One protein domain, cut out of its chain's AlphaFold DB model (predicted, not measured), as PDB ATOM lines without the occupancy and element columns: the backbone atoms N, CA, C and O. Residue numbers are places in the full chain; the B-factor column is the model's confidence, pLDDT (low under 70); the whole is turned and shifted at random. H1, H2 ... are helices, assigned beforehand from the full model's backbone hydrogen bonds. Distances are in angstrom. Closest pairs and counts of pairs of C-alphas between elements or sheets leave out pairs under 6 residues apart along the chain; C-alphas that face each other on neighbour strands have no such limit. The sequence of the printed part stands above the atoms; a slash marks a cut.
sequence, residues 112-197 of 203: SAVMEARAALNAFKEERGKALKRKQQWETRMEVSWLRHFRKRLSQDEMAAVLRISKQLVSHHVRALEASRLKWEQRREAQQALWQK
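Overview. This is residues 112 to 197 of the 203 residues of an uncharacterized protein of Parvibaculum sp (UniProt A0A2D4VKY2). A long helix, H4, packs with its first part on H2 and H3 and sticks out with residues 178 to 195 from a compact body, in which H1 crosses H2 and H3 and stays apart from H4. The printed part has 86 residues with four named helices, H1 to H4 along the chain, and no named strand: all helix. It is loose, radius of gyration of the C-alphas 16.0 A, spanning 52 by 30 by 19 A.

Arrangement. H4, residues 167 to 195, touches H3, residues 156 to 163, about perpendicular at 76 degrees, closest C-alphas Ala 160 and Lys 167, 5.2 A. H4 touches H2, residues 140 to 150, closest C-alphas Arg 141 and His 173, 5.7 A. H1, residues 112 to 129, touches H3 at a steep tilt of 49 degrees, closest C-alphas Arg 118 and Val 162, 5.2 A. H1 and H4 are apart. In H1, H2, H3 and H4 every O i to N i+4 pair is within hydrogen-bond range.

Along the chain. H4 runs 42.1 A, to C-alpha 195 at (74.114, 49.008, 91.823). H1 runs 25.1 A from C-alpha 112 at (53.255, 85.261, 66.647). H2 spans 15.6 A and H3 10.3 A.

Size, cuts and confidence. The farthest C-alphas, Ser 112 and Lys 197, are 52.9 A apart. The printed part has no cut and no long link. pLDDT is under 70 at residues 130 to 137 and 197.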
ATOM      1  N   SER A 112      52.311  84.593  65.733       90.44
ATOM      2  CA  SER A 112      53.255  85.261  66.647       90.44
ATOM      3  C   SER A 112      54.178  84.260  67.348       90.44
ATOM      4  O   SER A 112      55.391  84.450  67.365       90.44
ATOM      5  N   ALA A 113      53.630  83.125  67.797       92.31
ATOM      6  CA  ALA A 113      54.392  82.042  68.414       92.31
ATOM      7  C   ALA A 113      55.490  81.472  67.492       92.31
ATOM      8  O   ALA A 113      56.605  81.202  67.946       92.31
ATOM      9  N   VAL A 114      55.205  81.307  66.194       93.06
ATOM     10  CA  VAL A 114      56.194  80.858  65.198       93.06
ATOM     11  C   VAL A 114      57.289  81.909  65.012       93.06
ATOM     12  O   VAL A 114      58.471  81.557  64.986       93.06
ATOM     13  N   MET A 115      56.922  83.188  64.916       91.81
ATOM     14  CA  MET A 115      57.887  84.280  64.750       91.81
ATOM     15  C   MET A 115      58.822  84.404  65.960       91.81
ATOM     16  O   MET A 115      60.043  84.419  65.796       91.81
ATOM     17  N   GLU A 116      58.274  84.397  67.176       93.88
ATOM     18  CA  GLU A 116      59.041  84.456  68.425       93.88
ATOM     19  C   GLU A 116      59.966  83.246  68.596       93.88
ATOM     20  O   GLU A 116      61.137  83.384  68.956       93.88
ATOM     21  N   ALA A 117      59.467  82.038  68.317       95.00
ATOM     22  CA  ALA A 117      60.273  80.825  68.398       95.00
ATOM     23  C   ALA A 117      61.415  80.820  67.373       95.00
ATOM     24  O   ALA A 117      62.524  80.394  67.698       95.00
ATOM     25  N   ARG A 118      61.166  81.321  66.156       94.00
ATOM     26  CA  ARG A 118      62.190  81.487  65.117       94.00
ATOM     27  C   ARG A 118      63.260  82.486  65.551       94.00
ATOM     28  O   ARG A 118      64.442  82.176  65.425       94.00
ATOM     29  N   ALA A 119      62.857  83.645  66.068       93.25
ATOM     30  CA  ALA A 119      63.782  84.662  66.558       93.25
ATOM     31  C   ALA A 119      64.659  84.112  67.694       93.25
ATOM     32  O   ALA A 119      65.883  84.207  67.627       93.25
ATOM     33  N   ALA A 120      64.051  83.440  68.674       94.94
ATOM     34  CA  ALA A 120      64.772  82.844  69.797       94.94
ATOM     35  C   ALA A 120      65.747  81.735  69.360       94.94
ATOM     36  O   ALA A 120      66.876  81.684  69.845       94.94
ATOM     37  N   LEU A 121      65.346  80.870  68.420       93.44
ATOM     38  CA  LEU A 121      66.233  79.840  67.877       93.44
ATOM     39  C   LEU A 121      67.411  80.459  67.111       93.44
ATOM     40  O   LEU A 121      68.537  79.982  67.243       93.44
ATOM     41  N   ASN A 122      67.177  81.505  66.317       90.88
ATOM     42  CA  ASN A 122      68.247  82.192  65.592       90.88
ATOM     43  C   ASN A 122      69.237  82.860  66.552       90.88
ATOM     44  O   ASN A 122      70.435  82.627  66.412       90.88
ATOM     45  N   ALA A 123      68.747  83.577  67.567       91.50
ATOM     46  CA  ALA A 123      69.590  84.174  68.603       91.50
ATOM     47  C   ALA A 123      70.448  83.110  69.312       91.50
ATOM     48  O   ALA A 123      71.662  83.261  69.435       91.50
ATOM     49  N   PHE A 124      69.847  81.971  69.677       91.00
ATOM     50  CA  PHE A 124      70.581  80.852  70.275       91.00
ATOM     51  C   PHE A 124      71.656  80.284  69.336       91.00
ATOM     52  O   PHE A 124      72.762  79.944  69.764       91.00
ATOM     53  N   LYS A 125      71.347  80.161  68.040       88.56
ATOM     54  CA  LYS A 125      72.296  79.677  67.028       88.56
ATOM     55  C   LYS A 125      73.443  80.653  66.803       88.56
ATOM     56  O   LYS A 125      74.559  80.194  66.585       88.56
ATOM     57  N   GLU A 126      73.194  81.955  66.858       86.31
ATOM     58  CA  GLU A 126      74.228  82.987  66.753       86.31
ATOM     59  C   GLU A 126      75.149  82.979  67.975       86.31
ATOM     60  O   GLU A 126      76.372  82.983  67.825       86.31
ATOM     61  N   GLU A 127      74.579  82.874  69.176       85.81
ATOM     62  CA  GLU A 127      75.328  82.767  70.429       85.81
ATOM     63  C   GLU A 127      76.215  81.511  70.444       85.81
ATOM     64  O   GLU A 127      77.429  81.586  70.638       85.81
ATOM     65  N   ARG A 128      75.632  80.339  70.161       81.50
ATOM     66  CA  ARG A 128      76.363  79.060  70.158       81.50
ATOM     67  C   ARG A 128      77.257  78.873  68.943       81.50
ATOM     68  O   ARG A 128      78.257  78.169  69.037       81.50
ATOM     69  N   GLY A 129      76.923  79.480  67.808       71.81
ATOM     70  CA  GLY A 129      77.703  79.407  66.574       71.81
ATOM     71  C   GLY A 129      79.108  79.982  66.732       71.81
ATOM     72  O   GLY A 129      80.036  79.468  66.117       71.81
ATOM     73  N   LYS A 130      79.290  80.968  67.623       66.19
ATOM     74  CA  LYS A 130      80.613  81.487  68.009       66.19
ATOM     75  C   LYS A 130      81.458  80.456  68.770       66.19
ATOM     76  O   LYS A 130      82.680  80.495  68.688       66.19
ATOM     77  N   ALA A 131      80.815  79.533  69.488       65.19
ATOM     78  CA  ALA A 131      81.467  78.518  70.317       65.19
ATOM     79  C   ALA A 131      81.668  77.164  69.603       65.19
ATOM     80  O   ALA A 131      82.498  76.357  70.020       65.19
ATOM     81  N   LEU A 132      80.915  76.884  68.536       63.78
ATOM     82  CA  LEU A 132      81.007  75.632  67.784       63.78
ATOM     83  C   LEU A 132      82.168  75.679  66.779       63.78
ATOM     84  O   LEU A 132      82.295  76.606  65.979       63.78
ATOM     85  N   LYS A 133      83.008  74.635  66.759       64.19
ATOM     86  CA  LYS A 133      84.031  74.465  65.710       64.19
ATOM     87  C   LYS A 133      83.341  74.376  64.340       64.19
ATOM     88  O   LYS A 133      82.310  73.722  64.223       64.19
ATOM     89  N   ARG A 134      83.953  74.926  63.276       56.28
ATOM     90  CA  ARG A 134      83.413  74.965  61.887       56.28
ATOM     91  C   ARG A 134      82.828  73.640  61.353       56.28
ATOM     92  O   ARG A 134      82.006  73.673  60.442       56.28
ATOM     93  N   LYS A 135      83.244  72.483  61.885       51.69
ATOM     94  CA  LYS A 135      82.750  71.149  61.493       51.69
ATOM     95  C   LYS A 135      81.427  70.734  62.152       51.69
ATOM     96  O   LYS A 135      80.813  69.784  61.688       51.69
ATOM     97  N   GLN A 136      80.980  71.420  63.199       59.94
ATOM     98  CA  GLN A 136      79.773  71.076  63.947       59.94
ATOM     99  C   GLN A 136      78.647  72.027  63.532       59.94
ATOM    100  O   GLN A 136      78.256  72.940  64.256       59.94
ATOM    101  N   GLN A 137      78.187  71.865  62.288       64.25
ATOM    102  CA  GLN A 137      77.020  72.596  61.810       64.25
ATOM    103  C   GLN A 137      75.783  72.149  62.590       64.25
ATOM    104  O   GLN A 137      75.629  70.977  62.926       64.25
ATOM    105  N   TRP A 138      74.891  73.096  62.858       73.00
ATOM    106  CA  TRP A 138      73.602  72.824  63.476       73.00
ATOM    107  C   TRP A 138      72.768  71.886  62.598       73.00
ATOM    108  O   TRP A 138      72.250  72.286  61.555       73.00
ATOM    109  N   GLU A 139      72.632  70.635  63.027       85.56
ATOM    110  CA  GLU A 139      71.789  69.660  62.347       85.56
ATOM    111  C   GLU A 139      70.306  69.913  62.634       85.56
ATOM    112  O   GLU A 139      69.922  70.280  63.746       85.56
ATOM    113  N   THR A 140      69.439  69.611  61.662       89.19
ATOM    114  CA  THR A 140      67.976  69.731  61.804       89.19
ATOM    115  C   THR A 140      67.448  69.024  63.057       89.19
ATOM    116  O   THR A 140      66.546  69.525  63.724       89.19
ATOM    117  N   ARG A 141      68.036  67.877  63.429       91.00
ATOM    118  CA  ARG A 141      67.662  67.138  64.644       91.00
ATOM    119  C   ARG A 141      67.890  67.962  65.916       91.00
ATOM    120  O   ARG A 141      67.062  67.902  66.823       91.00
ATOM    121  N   MET A 142      68.985  68.721  65.984       91.25
ATOM    122  CA  MET A 142      69.294  69.592  67.120       91.25
ATOM    123  C   MET A 142      68.313  70.761  67.198       91.25
ATOM    124  O   MET A 142      67.831  71.070  68.284       91.25
ATOM    125  N   GLU A 143      67.961  71.355  66.054       93.88
ATOM    126  CA  GLU A 143      66.962  72.429  65.982       93.88
ATOM    127  C   GLU A 143      65.590  71.951  66.501       93.88
ATOM    128  O   GLU A 143      64.971  72.614  67.331       93.88
ATOM    129  N   VAL A 144      65.146  70.758  66.081       94.81
ATOM    130  CA  VAL A 144      63.896  70.139  66.567       94.81
ATOM    131  C   VAL A 144      63.963  69.843  68.069       94.81
ATOM    132  O   VAL A 144      63.004  70.110  68.792       94.81
ATOM    133  N   SER A 145      65.089  69.307  68.552       93.81
ATOM    134  CA  SER A 145      65.290  69.021  69.979       93.81
ATOM    135  C   SER A 145      65.189  70.291  70.829       93.81
ATOM    136  O   SER A 145      64.473  70.315  71.830       93.81
ATOM    137  N   TRP A 146      65.843  71.369  70.385       95.25
ATOM    138  CA  TRP A 146      65.805  72.665  71.053       95.25
ATOM    139  C   TRP A 146      64.376  73.215  71.129       95.25
ATOM    140  O   TRP A 146      63.913  73.570  72.212       95.25
ATOM    141  N   LEU A 147      63.633  73.202  70.013       96.06
ATOM    142  CA  LEU A 147      62.245  73.679  69.990       96.06
ATOM    143  C   LEU A 147      61.348  72.883  70.942       96.06
ATOM    144  O   LEU A 147      60.575  73.477  71.687       96.06
ATOM    145  N   ARG A 148      61.484  71.554  70.995       94.31
ATOM    146  CA  ARG A 148      60.721  70.739  71.954       94.31
ATOM    147  C   ARG A 148      61.041  71.076  73.406       94.31
ATOM    148  O   ARG A 148      60.143  71.058  74.242       94.31
ATOM    149  N   HIS A 149      62.307  71.344  73.707       93.94
ATOM    150  CA  HIS A 149      62.741  71.604  75.073       93.94
ATOM    151  C   HIS A 149      62.296  72.994  75.560       93.94
ATOM    152  O   HIS A 149      61.696  73.107  76.629       93.94
ATOM    153  N   PHE A 150      62.532  74.037  74.757       93.31
ATOM    154  CA  PHE A 150      62.331  75.439  75.150       93.31
ATOM    155  C   PHE A 150      60.988  76.041  74.715       93.31
ATOM    156  O   PHE A 150      60.620  77.130  75.163       93.31
ATOM    157  N   ARG A 151      60.243  75.365  73.834       91.75
ATOM    158  CA  ARG A 151      58.953  75.822  73.295       91.75
ATOM    159  C   ARG A 151      57.929  74.682  73.295       91.75
ATOM    160  O   ARG A 151      57.378  74.307  72.266       91.75
ATOM    161  N   LYS A 152      57.643  74.151  74.491       87.38
ATOM    162  CA  LYS A 152      56.778  72.974  74.729       87.38
ATOM    163  C   LYS A 152      55.358  73.076  74.156       87.38
ATOM    164  O   LYS A 152      54.722  72.050  73.955       87.38
ATOM    165  N   ARG A 153      54.857  74.294  73.931       91.44
ATOM    166  CA  ARG A 153      53.505  74.548  73.408       91.44
ATOM    167  C   ARG A 153      53.418  74.527  71.880       91.44
ATOM    168  O   ARG A 153      52.309  74.545  71.366       91.44
ATOM    169  N   LEU A 154      54.546  74.488  71.163       93.62
ATOM    170  CA  LEU A 154      54.514  74.440  69.703       93.62
ATOM    171  C   LEU A 154      54.042  73.069  69.222       93.62
ATOM    172  O   LEU A 154      54.586  72.029  69.602       93.62
ATOM    173  N   SER A 155      53.076  73.080  68.317       94.94
ATOM    174  CA  SER A 155      52.708  71.918  67.519       94.94
ATOM    175  C   SER A 155      53.824  71.550  66.531       94.94
ATOM    176  O   SER A 155      54.704  72.352  66.204       94.94
ATOM    177  N   GLN A 156      53.788  70.328  65.990       94.81
ATOM    178  CA  GLN A 156      54.747  69.925  64.951       94.81
ATOM    179  C   GLN A 156      54.601  70.742  63.658       94.81
ATOM    180  O   GLN A 156      55.587  70.914  62.941       94.81
ATOM    181  N   ASP A 157      53.402  71.257  63.369       93.31
ATOM    182  CA  ASP A 157      53.159  72.138  62.223       93.31
ATOM    183  C   ASP A 157      53.831  73.498  62.426       93.31
ATOM    184  O   ASP A 157      54.522  73.992  61.535       93.31
ATOM    185  N   GLU A 158      53.732  74.061  63.629       94.38
ATOM    186  CA  GLU A 158      54.432  75.297  63.977       94.38
ATOM    187  C   GLU A 158      55.948  75.100  63.997       94.38
ATOM    188  O   GLU A 158      56.676  75.923  63.451       94.38
ATOM    189  N   MET A 159      56.453  73.981  64.528       95.38
ATOM    190  CA  MET A 159      57.883  73.650  64.438       95.38
ATOM    191  C   MET A 159      58.350  73.542  62.980       95.38
ATOM    192  O   MET A 159      59.433  74.019  62.636       95.38
ATOM    193  N   ALA A 160      57.541  72.938  62.106       92.75
ATOM    194  CA  ALA A 160      57.839  72.843  60.681       92.75
ATOM    195  C   ALA A 160      57.891  74.233  60.029       92.75
ATOM    196  O   ALA A 160      58.812  74.508  59.250       92.75
ATOM    197  N   ALA A 161      56.969  75.125  60.403       91.88
ATOM    198  CA  ALA A 161      56.984  76.523  59.987       91.88
ATOM    199  C   ALA A 161      58.262  77.229  60.472       91.88
ATOM    200  O   ALA A 161      59.016  77.739  59.639       91.88
ATOM    201  N   VAL A 162      58.581  77.163  61.773       93.25
ATOM    202  CA  VAL A 162      59.803  77.734  62.377       93.25
ATOM    203  C   VAL A 162      61.058  77.261  61.643       93.25
ATOM    204  O   VAL A 162      61.919  78.064  61.297       93.25
ATOM    205  N   LEU A 163      61.171  75.974  61.327       91.62
ATOM    206  CA  LEU A 163      62.374  75.421  60.698       91.62
ATOM    207  C   LEU A 163      62.383  75.510  59.166       91.62
ATOM    208  O   LEU A 163      63.426  75.252  58.554       91.62
ATOM    209  N   ARG A 164      61.256  75.894  58.547       90.06
ATOM    210  CA  ARG A 164      61.028  75.888  57.089       90.06
ATOM    211  C   ARG A 164      61.287  74.512  56.466       90.06
ATOM    212  O   ARG A 164      61.939  74.395  55.428       90.06
ATOM    213  N   ILE A 165      60.786  73.465  57.118       88.69
ATOM    214  CA  ILE A 165      60.859  72.066  56.665       88.69
ATOM    215  C   ILE A 165      59.458  71.443  56.640       88.69
ATOM    216  O   ILE A 165      58.479  72.098  56.980       88.69
ATOM    217  N   SER A 166      59.333  70.188  56.201       88.12
ATOM    218  CA  SER A 166      58.046  69.487  56.234       88.12
ATOM    219  C   SER A 166      57.699  68.998  57.645       88.12
ATOM    220  O   SER A 166      58.577  68.592  58.409       88.12
ATOM    221  N   LYS A 167      56.395  68.945  57.958       92.50
ATOM    222  CA  LYS A 167      55.869  68.304  59.178       92.50
ATOM    223  C   LYS A 167      56.359  66.863  59.320       92.50
ATOM    224  O   LYS A 167      56.734  66.437  60.403       92.50
ATOM    225  N   GLN A 168      56.408  66.119  58.214       89.88
ATOM    226  CA  GLN A 168      56.895  64.737  58.192       89.88
ATOM    227  C   GLN A 168      58.346  64.632  58.677       89.88
ATOM    228  O   GLN A 168      58.667  63.738  59.457       89.88
ATOM    229  N   LEU A 169      59.212  65.566  58.268       89.62
ATOM    230  CA  LEU A 169      60.602  65.584  58.715       89.62
ATOM    231  C   LEU A 169      60.713  65.943  60.202       89.62
ATOM    232  O   LEU A 169      61.503  65.326  60.918       89.62
ATOM    233  N   VAL A 170      59.889  66.879  60.688       94.12
ATOM    234  CA  VAL A 170      59.766  67.152  62.131       94.12
ATOM    235  C   VAL A 170      59.349  65.879  62.862       94.12
ATOM    236  O   VAL A 170      60.076  65.431  63.744       94.12
ATOM    237  N   SER A 171      58.249  65.242  62.453       94.75
ATOM    238  CA  SER A 171      57.741  64.009  63.063       94.75
ATOM    239  C   SER A 171      58.798  62.906  63.105       94.75
ATOM    240  O   SER A 171      58.919  62.226  64.123       94.75
ATOM    241  N   HIS A 172      59.574  62.734  62.032       92.88
ATOM    242  CA  HIS A 172      60.675  61.775  61.984       92.88
ATOM    243  C   HIS A 172      61.720  62.062  63.075       92.88
ATOM    244  O   HIS A 172      62.099  61.163  63.828       92.88
ATOM    245  N   HIS A 173      62.153  63.318  63.217       94.31
ATOM    246  CA  HIS A 173      63.110  63.701  64.256       94.31
ATOM    247  C   HIS A 173      62.533  63.596  65.671       94.31
ATOM    248  O   HIS A 173      63.247  63.149  66.567       94.31
ATOM    249  N   VAL A 174      61.261  63.950  65.880       93.62
ATOM    250  CA  VAL A 174      60.590  63.805  67.183       93.62
ATOM    251  C   VAL A 174      60.592  62.344  67.633       93.62
ATOM    252  O   VAL A 174      61.074  62.058  68.728       93.62
ATOM    253  N   ARG A 175      60.178  61.415  66.760       93.69
ATOM    254  CA  ARG A 175      60.198  59.970  67.052       93.69
ATOM    255  C   ARG A 175      61.605  59.467  67.372       93.69
ATOM    256  O   ARG A 175      61.800  58.728  68.332       93.69
ATOM    257  N   ALA A 176      62.609  59.897  66.605       91.56
ATOM    258  CA  ALA A 176      63.999  59.514  66.850       91.56
ATOM    259  C   ALA A 176      64.527  60.027  68.205       91.56
ATOM    260  O   ALA A 176      65.320  59.347  68.863       91.56
ATOM    261  N   LEU A 177      64.111  61.223  68.633       91.75
ATOM    262  CA  LEU A 177      64.448  61.782  69.946       91.75
ATOM    263  C   LEU A 177      63.761  61.013  71.079       91.75
ATOM    264  O   LEU A 177      64.416  60.693  72.065       91.75
ATOM    265  N   GLU A 178      62.484  60.666  70.926       91.75
ATOM    266  CA  GLU A 178      61.729  59.870  71.905       91.75
ATOM    267  C   GLU A 178      62.307  58.467  72.075       91.75
ATOM    268  O   GLU A 178      62.585  58.054  73.197       91.75
ATOM    269  N   ALA A 179      62.614  57.782  70.974       91.31
ATOM    270  CA  ALA A 179      63.277  56.482  71.018       91.31
ATOM    271  C   ALA A 179      64.648  56.553  71.717       91.31
ATOM    272  O   ALA A 179      65.034  55.638  72.439       91.31
ATOM    273  N   SER A 180      65.390  57.648  71.515       90.69
ATOM    274  CA  SER A 180      66.686  57.856  72.176       90.69
ATOM    275  C   SER A 180      66.525  58.106  73.678       90.69
ATOM    276  O   SER A 180      67.324  57.601  74.462       90.69
ATOM    277  N   ARG A 181      65.482  58.845  74.081       88.88
ATOM    278  CA  ARG A 181      65.149  59.099  75.486       88.88
ATOM    279  C   ARG A 181      64.765  57.811  76.215       88.88
ATOM    280  O   ARG A 181      65.355  57.531  77.250       88.88
ATOM    281  N   LEU A 182      63.868  57.009  75.640       91.00
ATOM    282  CA  LEU A 182      63.445  55.728  76.219       91.00
ATOM    283  C   LEU A 182      64.632  54.779  76.423       91.00
ATOM    284  O   LEU A 182      64.794  54.199  77.490       91.00
ATOM    285  N   LYS A 183      65.527  54.676  75.429       91.75
ATOM    286  CA  LYS A 183      66.756  53.872  75.553       91.75
ATOM    287  C   LYS A 183      67.677  54.365  76.669       91.75
ATOM    288  O   LYS A 183      68.359  53.560  77.294       91.75
ATOM    289  N   TRP A 184      67.752  55.677  76.885       89.62
ATOM    290  CA  TRP A 184      68.561  56.246  77.961       89.62
ATOM    291  C   TRP A 184      67.944  55.972  79.338       89.62
ATOM    292  O   TRP A 184      68.668  55.570  80.242       89.62
ATOM    293  N   GLU A 185      66.622  56.107  79.473       90.56
ATOM    294  CA  GLU A 185      65.881  55.772  80.698       90.56
ATOM    295  C   GLU A 185      66.063  54.287  81.064       90.56
ATOM    296  O   GLU A 185      66.503  53.993  82.172       90.56
ATOM    297  N   GLN A 186      65.901  53.371  80.099       91.19
ATOM    298  CA  GLN A 186      66.142  51.930  80.290       91.19
ATOM    299  C   GLN A 186      67.579  51.611  80.726       91.19
ATOM    300  O   GLN A 186      67.802  50.783  81.605       91.19
ATOM    301  N   ARG A 187      68.582  52.264  80.120       90.44
ATOM    302  CA  ARG A 187      69.991  52.079  80.508       90.44
ATOM    303  C   ARG A 187      70.261  52.578  81.919       90.44
ATOM    304  O   ARG A 187      70.994  51.928  82.655       90.44
ATOM    305  N   ARG A 188      69.676  53.719  82.287       91.19
ATOM    306  CA  ARG A 188      69.811  54.297  83.625       91.19
ATOM    307  C   ARG A 188      69.180  53.386  84.679       91.19
ATOM    308  O   ARG A 188      69.804  53.147  85.704       91.19
ATOM    309  N   GLU A 189      67.994  52.847  84.407       90.12
ATOM    310  CA  GLU A 189      67.312  51.888  85.288       90.12
ATOM    311  C   GLU A 189      68.099  50.580  85.427       90.12
ATOM    312  O   GLU A 189      68.325  50.122  86.542       90.12
ATOM    313  N   ALA A 190      68.601  50.018  84.323       87.88
ATOM    314  CA  ALA A 190      69.445  48.822  84.358       87.88
ATOM    315  C   ALA A 190      70.744  49.050  85.151       87.88
ATOM    316  O   ALA A 190      71.172  48.182  85.911       87.88
ATOM    317  N   GLN A 191      71.359  50.229  85.006       88.44
ATOM    318  CA  GLN A 191      72.539  50.611  85.776       88.44
ATOM    319  C   GLN A 191      72.208  50.753  87.266       88.44
ATOM    320  O   GLN A 191      72.940  50.232  88.099       88.44
ATOM    321  N   GLN A 192      71.087  51.389  87.611       87.06
ATOM    322  CA  GLN A 192      70.646  51.533  88.997       87.06
ATOM    323  C   GLN A 192      70.312  50.177  89.642       87.06
ATOM    324  O   GLN A 192      70.700  49.936  90.782       87.06
ATOM    325  N   ALA A 193      69.679  49.263  88.902       84.81
ATOM    326  CA  ALA A 193      69.396  47.901  89.357       84.81
ATOM    327  C   ALA A 193      70.674  47.076  89.586       84.81
ATOM    328  O   ALA A 193      70.736  46.283  90.521       84.81
ATOM    329  N   LEU A 194      71.716  47.280  88.770       84.06
ATOM    330  CA  LEU A 194      73.023  46.646  88.968       84.06
ATOM    331  C   LEU A 194      73.695  47.120  90.268       84.06
ATOM    332  O   LEU A 194      74.322  46.322  90.952       84.06
ATOM    333  N   TRP A 195      73.537  48.401  90.615       77.06
ATOM    334  CA  TRP A 195      74.114  49.008  91.823       77.06
ATOM    335  C   TRP A 195      73.342  48.657  93.102       77.06
ATOM    336  O   TRP A 195      73.877  48.811  94.194       77.06
ATOM    337  N   GLN A 196      72.095  48.195  92.975       75.88
ATOM    338  CA  GLN A 196      71.261  47.744  94.093       75.88
ATOM    339  C   GLN A 196      71.289  46.225  94.308       75.88
ATOM    340  O   GLN A 196      70.626  45.740  95.223       75.88
ATOM    341  N   LYS A 197      72.038  45.458  93.500       68.88
ATOM    342  CA  LYS A 197      72.249  44.039  93.802       68.88
ATOM    343  C   LYS A 197      73.066  43.936  95.094       68.88
ATOM    344  O   LYS A 197      74.178  44.465  95.116       68.88
TER     345      LYS A 197